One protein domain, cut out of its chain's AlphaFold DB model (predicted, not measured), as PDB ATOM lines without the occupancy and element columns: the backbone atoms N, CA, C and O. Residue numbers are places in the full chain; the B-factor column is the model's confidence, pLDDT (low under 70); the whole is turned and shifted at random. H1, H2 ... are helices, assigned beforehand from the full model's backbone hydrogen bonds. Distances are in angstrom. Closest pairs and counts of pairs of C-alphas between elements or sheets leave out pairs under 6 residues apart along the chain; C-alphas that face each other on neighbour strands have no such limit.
ATOM      1  N   GLY A   8      13.706 -28.695  88.684       55.25
ATOM      2  CA  GLY A   8      13.311 -28.398  87.303       55.25
ATOM      3  C   GLY A   8      11.855 -28.765  87.003       55.25
ATOM      4  O   GLY A   8      11.199 -28.069  86.235       55.25
ATOM      5  N   ASP A   9      11.333 -29.815  87.643       59.69
ATOM      6  CA  ASP A   9       9.924 -30.207  87.526       59.69
ATOM      7  C   ASP A   9       9.038 -29.194  88.272       59.69
ATOM      8  O   ASP A   9       8.065 -28.699  87.717       59.69
ATOM      9  N   MET A  10       9.440 -28.749  89.469       61.47
ATOM     10  CA  MET A  10       8.697 -27.737  90.236       61.47
ATOM     11  C   MET A  10       8.497 -26.422  89.460       61.47
ATOM     12  O   MET A  10       7.399 -25.869  89.453       61.47
ATOM     13  N   LEU A  11       9.526 -25.955  88.743       66.62
ATOM     14  CA  LEU A  11       9.434 -24.753  87.906       66.62
ATOM     15  C   LEU A  11       8.508 -24.926  86.691       66.62
ATOM     16  O   LEU A  11       7.916 -23.949  86.250       66.62
ATOM     17  N   ARG A  12       8.340 -26.150  86.174       68.00
ATOM     18  CA  ARG A  12       7.360 -26.461  85.114       68.00
ATOM     19  C   ARG A  12       5.941 -26.603  85.666       68.00
ATOM     20  O   ARG A  12       4.973 -26.272  84.987       68.00
ATOM     21  N   TRP A  13       5.811 -27.054  86.912       67.50
ATOM     22  CA  TRP A  13       4.529 -27.206  87.595       67.50
ATOM     23  C   TRP A  13       3.896 -25.879  88.001       67.50
ATOM     24  O   TRP A  13       2.675 -25.775  87.960       67.50
ATOM     25  N   ILE A  14       4.682 -24.866  88.377       73.31
ATOM     26  CA  ILE A  14       4.140 -23.580  88.847       73.31
ATOM     27  C   ILE A  14       3.273 -22.894  87.770       73.31
ATOM     28  O   ILE A  14       2.113 -22.608  88.064       73.31
ATOM     29  N   PRO A  15       3.736 -22.683  86.521       75.12
ATOM     30  CA  PRO A  15       2.897 -22.102  85.471       75.12
ATOM     31  C   PRO A  15       1.660 -22.950  85.168       75.12
ATOM     32  O   PRO A  15       0.563 -22.418  85.021       75.12
ATOM     33  N   ARG A  16       1.816 -24.281  85.140       68.81
ATOM     34  CA  ARG A  16       0.724 -25.233  84.893       68.81
ATOM     35  C   ARG A  16      -0.344 -25.166  85.986       68.81
ATOM     36  O   ARG A  16      -1.537 -25.185  85.691       68.81
ATOM     37  N   PHE A  17       0.088 -25.029  87.239       74.12
ATOM     38  CA  PHE A  17      -0.780 -24.813  88.387       74.12
ATOM     39  C   PHE A  17      -1.554 -23.507  88.236       74.12
ATOM     40  O   PHE A  17      -2.781 -23.542  88.265       74.12
ATOM     41  N   TYR A  18      -0.870 -22.389  87.978       77.31
ATOM     42  CA  TYR A  18      -1.526 -21.098  87.756       77.31
ATOM     43  C   TYR A  18      -2.575 -21.167  86.644       77.31
ATOM     44  O   TYR A  18      -3.710 -20.751  86.860       77.31
ATOM     45  N   LEU A  19      -2.241 -21.777  85.504       79.31
ATOM     46  CA  LEU A  19      -3.170 -21.921  84.384       79.31
ATOM     47  C   LEU A  19      -4.383 -22.793  84.743       79.31
ATOM     48  O   LEU A  19      -5.507 -22.492  84.351       79.31
ATOM     49  N   SER A  20      -4.171 -23.877  85.496       75.94
ATOM     50  CA  SER A  20      -5.250 -24.778  85.918       75.94
ATOM     51  C   SER A  20      -6.203 -24.123  86.917       75.94
ATOM     52  O   SER A  20      -7.418 -24.270  86.793       75.94
ATOM     53  N   VAL A  21      -5.665 -23.356  87.870       78.25
ATOM     54  CA  VAL A  21      -6.456 -22.588  88.835       78.25
ATOM     55  C   VAL A  21      -7.232 -21.502  88.112       78.25
ATOM     56  O   VAL A  21      -8.424 -21.359  88.358       78.25
ATOM     57  N   GLN A  22      -6.589 -20.801  87.179       80.88
ATOM     58  CA  GLN A  22      -7.233 -19.775  86.374       80.88
ATOM     59  C   GLN A  22      -8.393 -20.351  85.554       80.88
ATOM     60  O   GLN A  22      -9.505 -19.858  85.669       80.88
ATOM     61  N   ARG A  23      -8.184 -21.444  84.811       77.38
ATOM     62  CA  ARG A  23      -9.258 -22.090  84.032       77.38
ATOM     63  C   ARG A  23     -10.392 -22.610  84.910       77.38
ATOM     64  O   ARG A  23     -11.549 -22.543  84.517       77.38
ATOM     65  N   MET A  24     -10.078 -23.141  86.090       78.94
ATOM     66  CA  MET A  24     -11.088 -23.597  87.047       78.94
ATOM     67  C   MET A  24     -11.898 -22.425  87.600       78.94
ATOM     68  O   MET A  24     -13.109 -22.543  87.754       78.94
ATOM     69  N   GLN A  25     -11.237 -21.306  87.891       74.94
ATOM     70  CA  GLN A  25     -11.901 -20.080  88.308       74.94
ATOM     71  C   GLN A  25     -12.757 -19.522  87.178       74.94
ATOM     72  O   GLN A  25     -13.914 -19.237  87.419       74.94
ATOM     73  N   GLU A  26     -12.257 -19.446  85.947       76.69
ATOM     74  CA  GLU A  26     -13.026 -18.999  84.780       76.69
ATOM     75  C   GLU A  26     -14.242 -19.898  84.519       76.69
ATOM     76  O   GLU A  26     -15.347 -19.388  84.381       76.69
ATOM     77  N   ALA A  27     -14.077 -21.224  84.544       74.38
ATOM     78  CA  ALA A  27     -15.172 -22.174  84.342       74.38
ATOM     79  C   ALA A  27     -16.173 -22.199  85.510       74.38
ATOM     80  O   ALA A  27     -17.363 -22.408  85.301       74.38
ATOM     81  N   GLY A  28     -15.706 -22.004  86.746       71.19
ATOM     82  CA  GLY A  28     -16.570 -21.880  87.922       71.19
ATOM     83  C   GLY A  28     -17.276 -20.525  88.003       71.19
ATOM     84  O   GLY A  28     -18.379 -20.441  88.530       71.19
ATOM     85  N   ASN A  29     -16.663 -19.477  87.448       66.75
ATOM     86  CA  ASN A  29     -17.202 -18.121  87.352       66.75
ATOM     87  C   ASN A  29     -17.991 -17.889  86.056       66.75
ATOM     88  O   ASN A  29     -18.372 -16.749  85.785       66.75
ATOM     89  N   ASP A  30     -18.251 -18.935  85.270       69.00
ATOM     90  CA  ASP A  30     -19.194 -18.909  84.156       69.00
ATOM     91  C   ASP A  30     -20.514 -19.563  84.604       69.00
ATOM     92  O   ASP A  30     -20.781 -20.732  84.308       69.00
ATOM     93  N   PRO A  31     -21.329 -18.870  85.425       61.75
ATOM     94  CA  PRO A  31     -22.585 -19.416  85.876       61.75
ATOM     95  C   PRO A  31     -23.592 -19.349  84.737       61.75
ATOM     96  O   PRO A  31     -23.935 -18.266  84.277       61.75
ATOM     97  N   TYR A  32     -24.145 -20.517  84.412       61.72
ATOM     98  CA  TYR A  32     -25.395 -20.700  83.680       61.72
ATOM     99  C   TYR A  32     -25.470 -20.036  82.295       61.72
ATOM    100  O   TYR A  32     -24.661 -19.219  81.872       61.72
ATOM    101  N   LEU A  33     -26.463 -20.467  81.523       72.25
ATOM    102  CA  LEU A  33     -26.764 -19.829  80.250       72.25
ATOM    103  C   LEU A  33     -27.052 -18.341  80.510       72.25
ATOM    104  O   LEU A  33     -27.816 -18.050  81.437       72.25
ATOM    105  N   PRO A  34     -26.472 -17.417  79.723       79.50
ATOM    106  CA  PRO A  34     -26.762 -15.998  79.870       79.50
ATOM    107  C   PRO A  34     -28.270 -15.781  79.770       79.50
ATOM    108  O   PRO A  34     -28.959 -16.472  79.012       79.50
ATOM    109  N   ILE A  35     -28.798 -14.826  80.533       82.25
ATOM    110  CA  ILE A  35     -30.195 -14.434  80.385       82.25
ATOM    111  C   ILE A  35     -30.371 -13.891  78.967       82.25
ATOM    112  O   ILE A  35     -29.799 -12.867  78.610       82.25
ATOM    113  N   THR A  36     -31.167 -14.596  78.167       84.62
ATOM    114  CA  THR A  36     -31.480 -14.231  76.777       84.62
ATOM    115  C   THR A  36     -32.844 -13.556  76.637       84.62
ATOM    116  O   THR A  36     -33.221 -13.170  75.533       84.62
ATOM    117  N   ASP A  37     -33.626 -13.482  77.719       85.06
ATOM    118  CA  ASP A  37     -34.964 -12.885  77.725       85.06
ATOM    119  C   ASP A  37     -34.974 -11.574  78.533       85.06
ATOM    120  O   ASP A  37     -34.800 -11.617  79.757       85.06
ATOM    121  N   PRO A  38     -35.252 -10.418  77.901       83.44
ATOM    122  CA  PRO A  38     -35.331  -9.131  78.595       83.44
ATOM    123  C   PRO A  38     -36.494  -9.053  79.596       83.44
ATOM    124  O   PRO A  38     -36.532  -8.164  80.443       83.44
ATOM    125  N   ASN A  39     -37.456  -9.980  79.529       86.25
ATOM    126  CA  ASN A  39     -38.563 -10.073  80.478       86.25
ATOM    127  C   ASN A  39     -38.281 -10.960  81.695       86.25
ATOM    128  O   ASN A  39     -39.191 -11.163  82.505       86.25
ATOM    129  N   ASN A  40     -37.060 -11.473  81.847       88.00
ATOM    130  CA  ASN A  40     -36.680 -12.276  83.001       88.00
ATOM    131  C   ASN A  40     -36.888 -11.494  84.320       88.00
ATOM    132  O   ASN A  40     -36.669 -10.282  84.394       88.00
ATOM    133  N   ALA A  41     -37.335 -12.195  85.366       87.50
ATOM    134  CA  ALA A  41     -37.565 -11.624  86.690       87.50
ATOM    135  C   ALA A  41     -36.314 -10.938  87.264       87.50
ATOM    136  O   ALA A  41     -36.443  -9.878  87.872       87.50
ATOM    137  N   ASP A  42     -35.123 -11.484  87.010       84.25
ATOM    138  CA  ASP A  42     -33.858 -10.939  87.512       84.25
ATOM    139  C   ASP A  42     -33.488  -9.618  86.824       84.25
ATOM    140  O   ASP A  42     -33.080  -8.665  87.487       84.25
ATOM    141  N   VAL A  43     -33.726  -9.511  85.512       86.88
ATOM    142  CA  VAL A  43     -33.528  -8.270  84.738       86.88
ATOM    143  C   VAL A  43     -34.518  -7.200  85.199       86.88
ATOM    144  O   VAL A  43     -34.153  -6.045  85.406       86.88
ATOM    145  N   ARG A  44     -35.776  -7.581  85.456       87.81
ATOM    146  CA  ARG A  44     -36.794  -6.666  85.999       87.81
ATOM    147  C   ARG A  44     -36.449  -6.189  87.406       87.81
ATOM    148  O   ARG A  44     -36.620  -5.009  87.700       87.81
ATOM    149  N   ALA A  45     -35.961  -7.085  88.261       87.62
ATOM    150  CA  ALA A  45     -35.506  -6.748  89.606       87.62
ATOM    151  C   ALA A  45     -34.267  -5.839  89.576       87.62
ATOM    152  O   ALA A  45     -34.155  -4.935  90.404       87.62
ATOM    153  N   PHE A  46     -33.369  -6.043  88.608       88.12
ATOM    154  CA  PHE A  46     -32.222  -5.174  88.369       88.12
ATOM    155  C   PHE A  46     -32.661  -3.760  87.966       88.12
ATOM    156  O   PHE A  46     -32.323  -2.809  88.669       88.12
ATOM    157  N   ILE A  47     -33.484  -3.634  86.920       87.81
ATOM    158  CA  ILE A  47     -33.997  -2.343  86.430       87.81
ATOM    159  C   ILE A  47     -34.769  -1.607  87.533       87.81
ATOM    160  O   ILE A  47     -34.555  -0.417  87.743       87.81
ATOM    161  N   ALA A  48     -35.619  -2.308  88.290       88.06
ATOM    162  CA  ALA A  48     -36.387  -1.713  89.386       88.06
ATOM    163  C   ALA A  48     -35.513  -1.172  90.536       88.06
ATOM    164  O   ALA A  48     -35.973  -0.329  91.303       88.06
ATOM    165  N   GLY A  49     -34.276  -1.662  90.669       86.62
ATOM    166  CA  GLY A  49     -33.313  -1.210  91.672       86.62
ATOM    167  C   GLY A  49     -32.446  -0.022  91.243       86.62
ATOM    168  O   GLY A  49     -31.736   0.520  92.088       86.62
ATOM    169  N   LEU A  50     -32.481   0.375  89.968       87.88
ATOM    170  CA  LEU A  50     -31.718   1.510  89.444       87.88
ATOM    171  C   LEU A  50     -32.435   2.846  89.696       87.88
ATOM    172  O   LEU A  50     -33.665   2.870  89.796       87.88
ATOM    173  N   PRO A  51     -31.708   3.972  89.793       87.19
ATOM    174  CA  PRO A  51     -32.322   5.290  89.869       87.19
ATOM    175  C   PRO A  51     -33.146   5.586  88.607       87.19
ATOM    176  O   PRO A  51     -32.804   5.175  87.502       87.19
ATOM    177  N   GLN A  52     -34.243   6.328  88.773       78.19
ATOM    178  CA  GLN A  52     -35.232   6.577  87.715       78.19
ATOM    179  C   GLN A  52     -34.648   7.269  86.467       78.19
ATOM    180  O   GLN A  52     -35.195   7.122  85.378       78.19
ATOM    181  N   GLU A  53     -33.539   7.996  86.626       82.00
ATOM    182  CA  GLU A  53     -32.794   8.632  85.532       82.00
ATOM    183  C   GLU A  53     -32.090   7.598  84.636       82.00
ATOM    184  O   GLU A  53     -32.153   7.710  83.418       82.00
ATOM    185  N   GLU A  54     -31.512   6.538  85.208       81.12
ATOM    186  CA  GLU A  54     -30.830   5.477  84.448       81.12
ATOM    187  C   GLU A  54     -31.819   4.484  83.822       81.12
ATOM    188  O   GLU A  54     -31.561   3.926  82.760       81.12
ATOM    189  N   GLN A  55     -32.998   4.301  84.428       78.88
ATOM    190  CA  GLN A  55     -34.034   3.404  83.898       78.88
ATOM    191  C   GLN A  55     -34.577   3.835  82.526       78.88
ATOM    192  O   GLN A  55     -35.036   2.986  81.764       78.88
ATOM    193  N   ALA A  56     -34.591   5.139  82.232       75.25
ATOM    194  CA  ALA A  56     -35.149   5.672  80.989       75.25
ATOM    195  C   ALA A  56     -34.173   5.584  79.805       75.25
ATOM    196  O   ALA A  56     -34.618   5.492  78.660       75.25
ATOM    197  N   ASP A  57     -32.871   5.590  80.096       79.81
ATOM    198  CA  ASP A  57     -31.807   5.640  79.091       79.81
ATOM    199  C   ASP A  57     -31.193   4.259  78.797       79.81
ATOM    200  O   ASP A  57     -30.560   4.081  77.755       79.81
ATOM    201  N   LEU A  58     -31.412   3.260  79.661       80.06
ATOM    202  CA  LEU A  58     -30.896   1.904  79.468       80.06
ATOM    203  C   LEU A  58     -31.668   1.130  78.396       80.06
ATOM    204  O   LEU A  58     -32.868   0.863  78.508       80.06
ATOM    205  N   ALA A  59     -30.944   0.691  77.366       86.12
ATOM    206  CA  ALA A  59     -31.467  -0.251  76.390       86.12
ATOM    207  C   ALA A  59     -31.729  -1.622  77.043       86.12
ATOM    208  O   ALA A  59     -31.009  -2.052  77.941       86.12
ATOM    209  N   ALA A  60     -32.736  -2.350  76.550       82.88
ATOM    210  CA  ALA A  60     -33.083  -3.672  77.079       82.88
ATOM    211  C   ALA A  60     -31.921  -4.683  76.993       82.88
ATOM    212  O   ALA A  60     -31.811  -5.551  77.850       82.88
ATOM    213  N   GLU A  61     -31.065  -4.563  75.976       85.19
ATOM    214  CA  GLU A  61     -29.853  -5.379  75.809       85.19
ATOM    215  C   GLU A  61     -28.810  -5.067  76.889       85.19
ATOM    216  O   GLU A  61     -28.363  -5.963  77.595       85.19
ATOM    217  N   GLU A  62     -28.530  -3.784  77.117       88.88
ATOM    218  CA  GLU A  62     -27.572  -3.337  78.132       88.88
ATOM    219  C   GLU A  62     -28.032  -3.685  79.558       88.88
ATOM    220  O   GLU A  62     -27.235  -4.107  80.396       88.88
ATOM    221  N   ALA A  63     -29.336  -3.589  79.830       86.56
ATOM    222  CA  ALA A  63     -29.904  -4.003  81.109       86.56
ATOM    223  C   ALA A  63     -29.782  -5.520  81.353       86.56
ATOM    224  O   ALA A  63     -29.620  -5.942  82.500       86.56
ATOM    225  N   MET A  64     -29.852  -6.345  80.301       88.38
ATOM    226  CA  MET A  64     -29.613  -7.787  80.414       88.38
ATOM    227  C   MET A  64     -28.145  -8.088  80.707       88.38
ATOM    228  O   MET A  64     -27.868  -8.892  81.597       88.38
ATOM    229  N   ASP A  65     -27.219  -7.436  80.004       88.69
ATOM    230  CA  ASP A  65     -25.781  -7.633  80.207       88.69
ATOM    231  C   ASP A  65     -25.370  -7.257  81.634       88.69
ATOM    232  O   ASP A  65     -24.765  -8.062  82.342       88.69
ATOM    233  N   GLN A  66     -25.818  -6.099  82.126       88.50
ATOM    234  CA  GLN A  66     -25.540  -5.673  83.499       88.50
ATOM    235  C   GLN A  66     -26.184  -6.591  84.553       88.50
ATOM    236  O   GLN A  66     -25.605  -6.830  85.618       88.50
ATOM    237  N   ALA A  67     -27.371  -7.140  84.276       87.19
ATOM    238  CA  ALA A  67     -27.998  -8.124  85.156       87.19
ATOM    239  C   ALA A  67     -27.212  -9.449  85.183       87.19
ATOM    240  O   ALA A  67     -27.016 -10.017  86.260       87.19
ATOM    241  N   ASN A  68     -26.718  -9.913  84.030       86.88
ATOM    242  CA  ASN A  68     -25.853 -11.089  83.928       86.88
ATOM    243  C   ASN A  68     -24.535 -10.880  84.693       86.88
ATOM    244  O   ASN A  68     -24.132 -11.760  85.456       86.88
ATOM    245  N   ASP A  69     -23.905  -9.711  84.573       87.69
ATOM    246  CA  ASP A  69     -22.684  -9.368  85.314       87.69
ATOM    247  C   ASP A  69     -22.920  -9.344  86.826       87.69
ATOM    248  O   ASP A  69     -22.154  -9.915  87.605       87.69
ATOM    249  N   ARG A  70     -24.045  -8.774  87.268       87.19
ATOM    250  CA  ARG A  70     -24.425  -8.787  88.684       87.19
ATOM    251  C   ARG A  70     -24.639 -10.206  89.213       87.19
ATOM    252  O   ARG A  70     -24.281 -10.486  90.359       87.19
ATOM    253  N   LEU A  71     -25.229 -11.097  88.416       83.81
ATOM    254  CA  LEU A  71     -25.400 -12.506  88.778       83.81
ATOM    255  C   LEU A  71     -24.055 -13.236  88.854       83.81
ATOM    256  O   LEU A  71     -23.833 -13.985  89.808       83.81
ATOM    257  N   ARG A  72     -23.136 -12.965  87.917       82.31
ATOM    258  CA  ARG A  72     -21.747 -13.456  87.966       82.31
ATOM    259  C   ARG A  72     -21.071 -13.029  89.267       82.31
ATOM    260  O   ARG A  72     -20.574 -13.877  90.007       82.31
ATOM    261  N   ASP A  73     -21.160 -11.753  89.622       84.56
ATOM    262  CA  ASP A  73     -20.592 -11.217  90.861       84.56
ATOM    263  C   ASP A  73     -21.204 -11.838  92.125       84.56
ATOM    264  O   ASP A  73     -20.498 -12.132  93.095       84.56
ATOM    265  N   GLN A  74     -22.522 -12.054  92.141       83.44
ATOM    266  CA  GLN A  74     -23.188 -12.746  93.247       83.44
ATOM    267  C   GLN A  74     -22.727 -14.199  93.362       83.44
ATOM    268  O   GLN A  74     -22.496 -14.677  94.476       83.44
ATOM    269  N   HIS A  75     -22.552 -14.898  92.241       80.06
ATOM    270  CA  HIS A  75     -22.055 -16.268  92.230       80.06
ATOM    271  C   HIS A  75     -20.639 -16.349  92.812       80.06
ATOM    272  O   HIS A  75     -20.407 -17.078  93.774       80.06
ATOM    273  N   VAL A  76     -19.726 -15.494  92.341       80.44
ATOM    274  CA  VAL A  76     -18.345 -15.407  92.847       80.44
ATOM    275  C   VAL A  76     -18.308 -15.185  94.366       80.44
ATOM    276  O   VAL A  76     -17.476 -15.761  95.069       80.44
ATOM    277  N   ARG A  77     -19.227 -14.368  94.901       80.75
ATOM    278  CA  ARG A  77     -19.315 -14.078  96.343       80.75
ATOM    279  C   ARG A  77     -19.952 -15.201  97.161       80.75
ATOM    280  O   ARG A  77     -19.587 -15.375  98.322       80.75
ATOM    281  N   THR A  78     -20.918 -15.927  96.598       79.38
ATOM    282  CA  THR A  78     -21.673 -16.975  97.311       79.38
ATOM    283  C   THR A  78     -20.964 -18.322  97.302       79.38
ATOM    284  O   THR A  78     -21.021 -19.047  98.294       79.38
ATOM    285  N   THR A  79     -20.247 -18.641  96.227       71.38
ATOM    286  CA  THR A  79     -19.466 -19.872  96.087       71.38
ATOM    287  C   THR A  79     -17.991 -19.544  95.874       71.38
ATOM    288  O   THR A  79     -17.453 -19.783  94.790       71.38
ATOM    289  N   PRO A  80     -17.295 -19.003  96.893       72.69
ATOM    290  CA  PRO A  80     -15.875 -18.745  96.763       72.69
ATOM    291  C   PRO A  80     -15.149 -20.073  96.538       72.69
ATOM    292  O   PRO A  80     -15.240 -20.997  97.356       72.69
ATOM    293  N   ILE A  81     -14.387 -20.164  95.446       74.94
ATOM    294  CA  ILE A  81     -13.436 -21.257  95.236       74.94
ATOM    295  C   ILE A  81     -12.336 -21.083  96.287       74.94
ATOM    296  O   ILE A  81     -11.350 -20.370  96.099       74.94
ATOM    297  N   THR A  82     -12.553 -21.675  97.461       77.19
ATOM    298  CA  THR A  82     -11.607 -21.580  98.573       77.19
ATOM    299  C   THR A  82     -10.296 -22.271  98.210       77.19
ATOM    300  O   THR A  82     -10.279 -23.256  97.467       77.19
ATOM    301  N   ALA A  83      -9.191 -21.808  98.800       73.62
ATOM    302  CA  ALA A  83      -7.881 -22.442  98.642       73.62
ATOM    303  C   ALA A  83      -7.914 -23.953  98.953       73.62
ATOM    304  O   ALA A  83      -7.178 -24.728  98.351       73.62
ATOM    305  N   ASN A  84      -8.823 -24.382  99.836       72.69
ATOM    306  CA  ASN A  84      -9.034 -25.786 100.177       72.69
ATOM    307  C   ASN A  84      -9.598 -26.602  99.001       72.69
ATOM    308  O   ASN A  84      -9.153 -27.725  98.782       72.69
ATOM    309  N   ILE A  85     -10.540 -26.052  98.227       78.81
ATOM    310  CA  ILE A  85     -11.094 -26.725  97.039       78.81
ATOM    311  C   ILE A  85     -10.028 -26.807  95.946       78.81
ATOM    312  O   ILE A  85      -9.826 -27.876  95.375       78.81
ATOM    313  N   VAL A  86      -9.288 -25.718  95.719       79.56
ATOM    314  CA  VAL A  86      -8.161 -25.705  94.773       79.56
ATOM    315  C   VAL A  86      -7.131 -26.773  95.138       79.56
ATOM    316  O   VAL A  86      -6.713 -27.548  94.280       79.56
ATOM    317  N   ALA A  87      -6.762 -26.859  96.419       76.19
ATOM    318  CA  ALA A  87      -5.826 -27.861  96.910       76.19
ATOM    319  C   ALA A  87      -6.357 -29.292  96.726       76.19
ATOM    320  O   ALA A  87      -5.607 -30.159  96.293       76.19
ATOM    321  N   LEU A  88      -7.641 -29.549  96.996       77.81
ATOM    322  CA  LEU A  88      -8.252 -30.872  96.818       77.81
ATOM    323  C   LEU A  88      -8.312 -31.303  95.347       77.81
ATOM    324  O   LEU A  88      -7.971 -32.445  95.031       77.81
ATOM    325  N   VAL A  89      -8.701 -30.400  94.441       76.44
ATOM    326  CA  VAL A  89      -8.694 -30.668  92.994       76.44
ATOM    327  C   VAL A  89      -7.268 -30.934  92.525       76.44
ATOM    328  O   VAL A  89      -7.022 -31.896  91.805       76.44
ATOM    329  N   PHE A  90      -6.304 -30.149  92.996       73.31
ATOM    330  CA  PHE A  90      -4.905 -30.322  92.634       73.31
ATOM    331  C   PHE A  90      -4.297 -31.627  93.167       73.31
ATOM    332  O   PHE A  90      -3.600 -32.319  92.430       73.31
ATOM    333  N   VAL A  91      -4.582 -32.018  94.413       75.94
ATOM    334  CA  VAL A  91      -4.175 -33.327  94.957       75.94
ATOM    335  C   VAL A  91      -4.783 -34.462  94.128       75.94
ATOM    336  O   VAL A  91      -4.096 -35.421  93.800       75.94
ATOM    337  N   SER A  92      -6.037 -34.316  93.699       69.56
ATOM    338  CA  SER A  92      -6.714 -35.316  92.862       69.56
ATOM    339  C   SER A  92      -6.122 -35.404  91.446       69.56
ATOM    340  O   SER A  92      -5.980 -36.493  90.895       69.56
ATOM    341  N   LEU A  93      -5.750 -34.266  90.850       67.00
ATOM    342  CA  LEU A  93      -5.142 -34.209  89.516       67.00
ATOM    343  C   LEU A  93      -3.668 -34.623  89.524       67.00
ATOM    344  O   LEU A  93      -3.210 -35.263  88.582       67.00
ATOM    345  N   SER A  94      -2.917 -34.295  90.575       64.75
ATOM    346  CA  SER A  94      -1.510 -34.689  90.704       64.75
ATOM    347  C   SER A  94      -1.352 -36.207  90.790       64.75
ATOM    348  O   SER A  94      -0.477 -36.746  90.110       64.75
ATOM    349  N   ASP A  95      -2.256 -36.897  91.492       57.97
ATOM    350  CA  ASP A  95      -2.321 -38.365  91.517       57.97
ATOM    351  C   ASP A  95      -2.595 -38.932  90.105       57.97
ATOM    352  O   ASP A  95      -1.945 -39.874  89.652       57.97
ATOM    353  N   HIS A  96      -3.453 -38.259  89.325       52.06
ATOM    354  CA  HIS A  96      -3.719 -38.610  87.924       52.06
ATOM    355  C   HIS A  96      -2.492 -38.414  87.013       52.06
ATOM    356  O   HIS A  96      -2.197 -39.254  86.160       52.06
ATOM    357  N   THR A  97      -1.727 -37.334  87.212       52.28
ATOM    358  CA  THR A  97      -0.484 -37.095  86.458       52.28
ATOM    359  C   THR A  97       0.646 -38.044  86.858       52.28
ATOM    360  O   THR A  97       1.552 -38.272  86.061       52.28
ATOM    361  N   GLN A  98       0.620 -38.628  88.060       48.66
ATOM    362  CA  GLN A  98       1.637 -39.585  88.496       48.66
ATOM    363  C   GLN A  98       1.486 -40.938  87.783       48.66
ATOM    364  O   GLN A  98       2.501 -41.515  87.374       48.66
ATOM    365  N   ASP A  99       0.251 -41.393  87.550       46.31
ATOM    366  CA  ASP A  99      -0.047 -42.579  86.732       46.31
ATOM    367  C   ASP A  99       0.261 -42.345  85.239       46.31
ATOM    368  O   ASP A  99       0.788 -43.235  84.566       46.31
ATOM    369  N   GLN A 100       0.048 -41.127  84.722       50.00
ATOM    370  CA  GLN A 100       0.467 -40.770  83.359       50.00
ATOM    371  C   GLN A 100       2.000 -40.723  83.208       50.00
ATOM    372  O   GLN A 100       2.534 -41.262  82.239       50.00
ATOM    373  N   ARG A 101       2.735 -40.199  84.200       50.81
ATOM    374  CA  ARG A 101       4.214 -40.120  84.189       50.81
ATOM    375  C   ARG A 101       4.924 -41.477  84.246       50.81
ATOM    376  O   ARG A 101       6.093 -41.552  83.872       50.81
ATOM    377  N   HIS A 102       4.263 -42.545  84.702       43.53
ATOM    378  CA  HIS A 102       4.882 -43.875  84.823       43.53
ATOM    379  C   HIS A 102       4.520 -44.850  83.689       43.53
ATOM    380  O   HIS A 102       5.079 -45.949  83.639       43.53
ATOM    381  N   GLY A 103       3.661 -44.462  82.739       46.47
ATOM    382  CA  GLY A 103       3.349 -45.318  81.587       46.47
ATOM    383  C   GLY A 103       2.235 -44.853  80.642       46.47
ATOM    384  O   GLY A 103       1.784 -45.658  79.825       46.47
ATOM    385  N   GLY A 104       1.772 -43.604  80.738       46.62
ATOM    386  CA  GLY A 104       0.747 -43.038  79.862       46.62
ATOM    387  C   GLY A 104       1.325 -42.630  78.509       46.62
ATOM    388  O   GLY A 104       2.402 -42.051  78.424       46.62
ATOM    389  N   ARG A 105       0.627 -42.973  77.428       52.19
ATOM    390  CA  ARG A 105       1.017 -42.650  76.052       52.19
ATOM    391  C   ARG A 105       0.946 -41.130  75.861       52.19
ATOM    392  O   ARG A 105      -0.154 -40.597  75.937       52.19
TER     393      ARG A 105
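AT A GLANCE: This is residues 8 to 105 of the 316 residues of an uncharacterized protein of Symbiodinium microadriaticum (UniProt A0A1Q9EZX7). A long, thin, loosely joined run of helices goes out and comes back: H1 and an unnamed stretch lead out to a small turn of H2 and H3 at the far end, and H4 and H5 return. H1 and H5 come near each other at Val 21 and Val 86, their lines at a steep tilt of 54 degrees, and residues 8 to 16 of H1 and residues 91 to 105, of which 91 to 101 belong to H5, stick out free. The printed part has 98 residues with five named helices, H1 to H5 in chain order, and no named strand; the class is all helix. It is extended, a rod of 63 by 25 by 20 A, with a radius of gyration of the C-alphas of 20.3 A.

HOW THE PARTS SIT: H1, residues 8 to 28, and H5, residues 83 to 101, are close but not clearly touching; their closest C-alphas, Val 21 and Val 86, are 6.9 A apart. They run opposite ways at a steep tilt of 54 degrees. H2, residues 41 to 48, touches H4, residues 60 to 78, which meets it with residues 63 to 67 alone; the closest C-alphas, Val 43 and Ala 67, are 5.5 A apart. Their lines are only just about perpendicular, at 73 degrees. H3, residues 52 to 57, is close to H2 but not clearly touching, the closest C-alphas being Ile 47 and Gln 55 at 6.3 A. H1 and H4 are only just apart, at 8.3 A. Every O i to N i+4 pair is within hydrogen-bond range in H2, H4 and H5; H1 has 15 of 17, and H3 0 of 2, with 1 of 3 O i to N i+3 pairs.

IN THESE COORDINATES: H1 begins at C-alpha 8 (13.311, -28.398, 87.303) and is 30.6 A long. H2 is 10.3 A and H3 9.3 A long, H3 beginning at C-alpha 52 (-35.232, 6.577, 87.715). H4 is 26.8 A long; H5, 25.8 A, ends at C-alpha 101 (4.214, -40.120, 84.189).

THE WHOLE: The C-alphas of Glu 53 and Gly 103, the two farthest apart, are 65.1 A apart. The printed part has no cut. The link from H1 to H2, residues 29 to 40, is long; the others are tight. Mean pLDDT of the printed part is 75.3, and residues 8 to 13, 16, 29 to 32 and 92 to 105 are under 70.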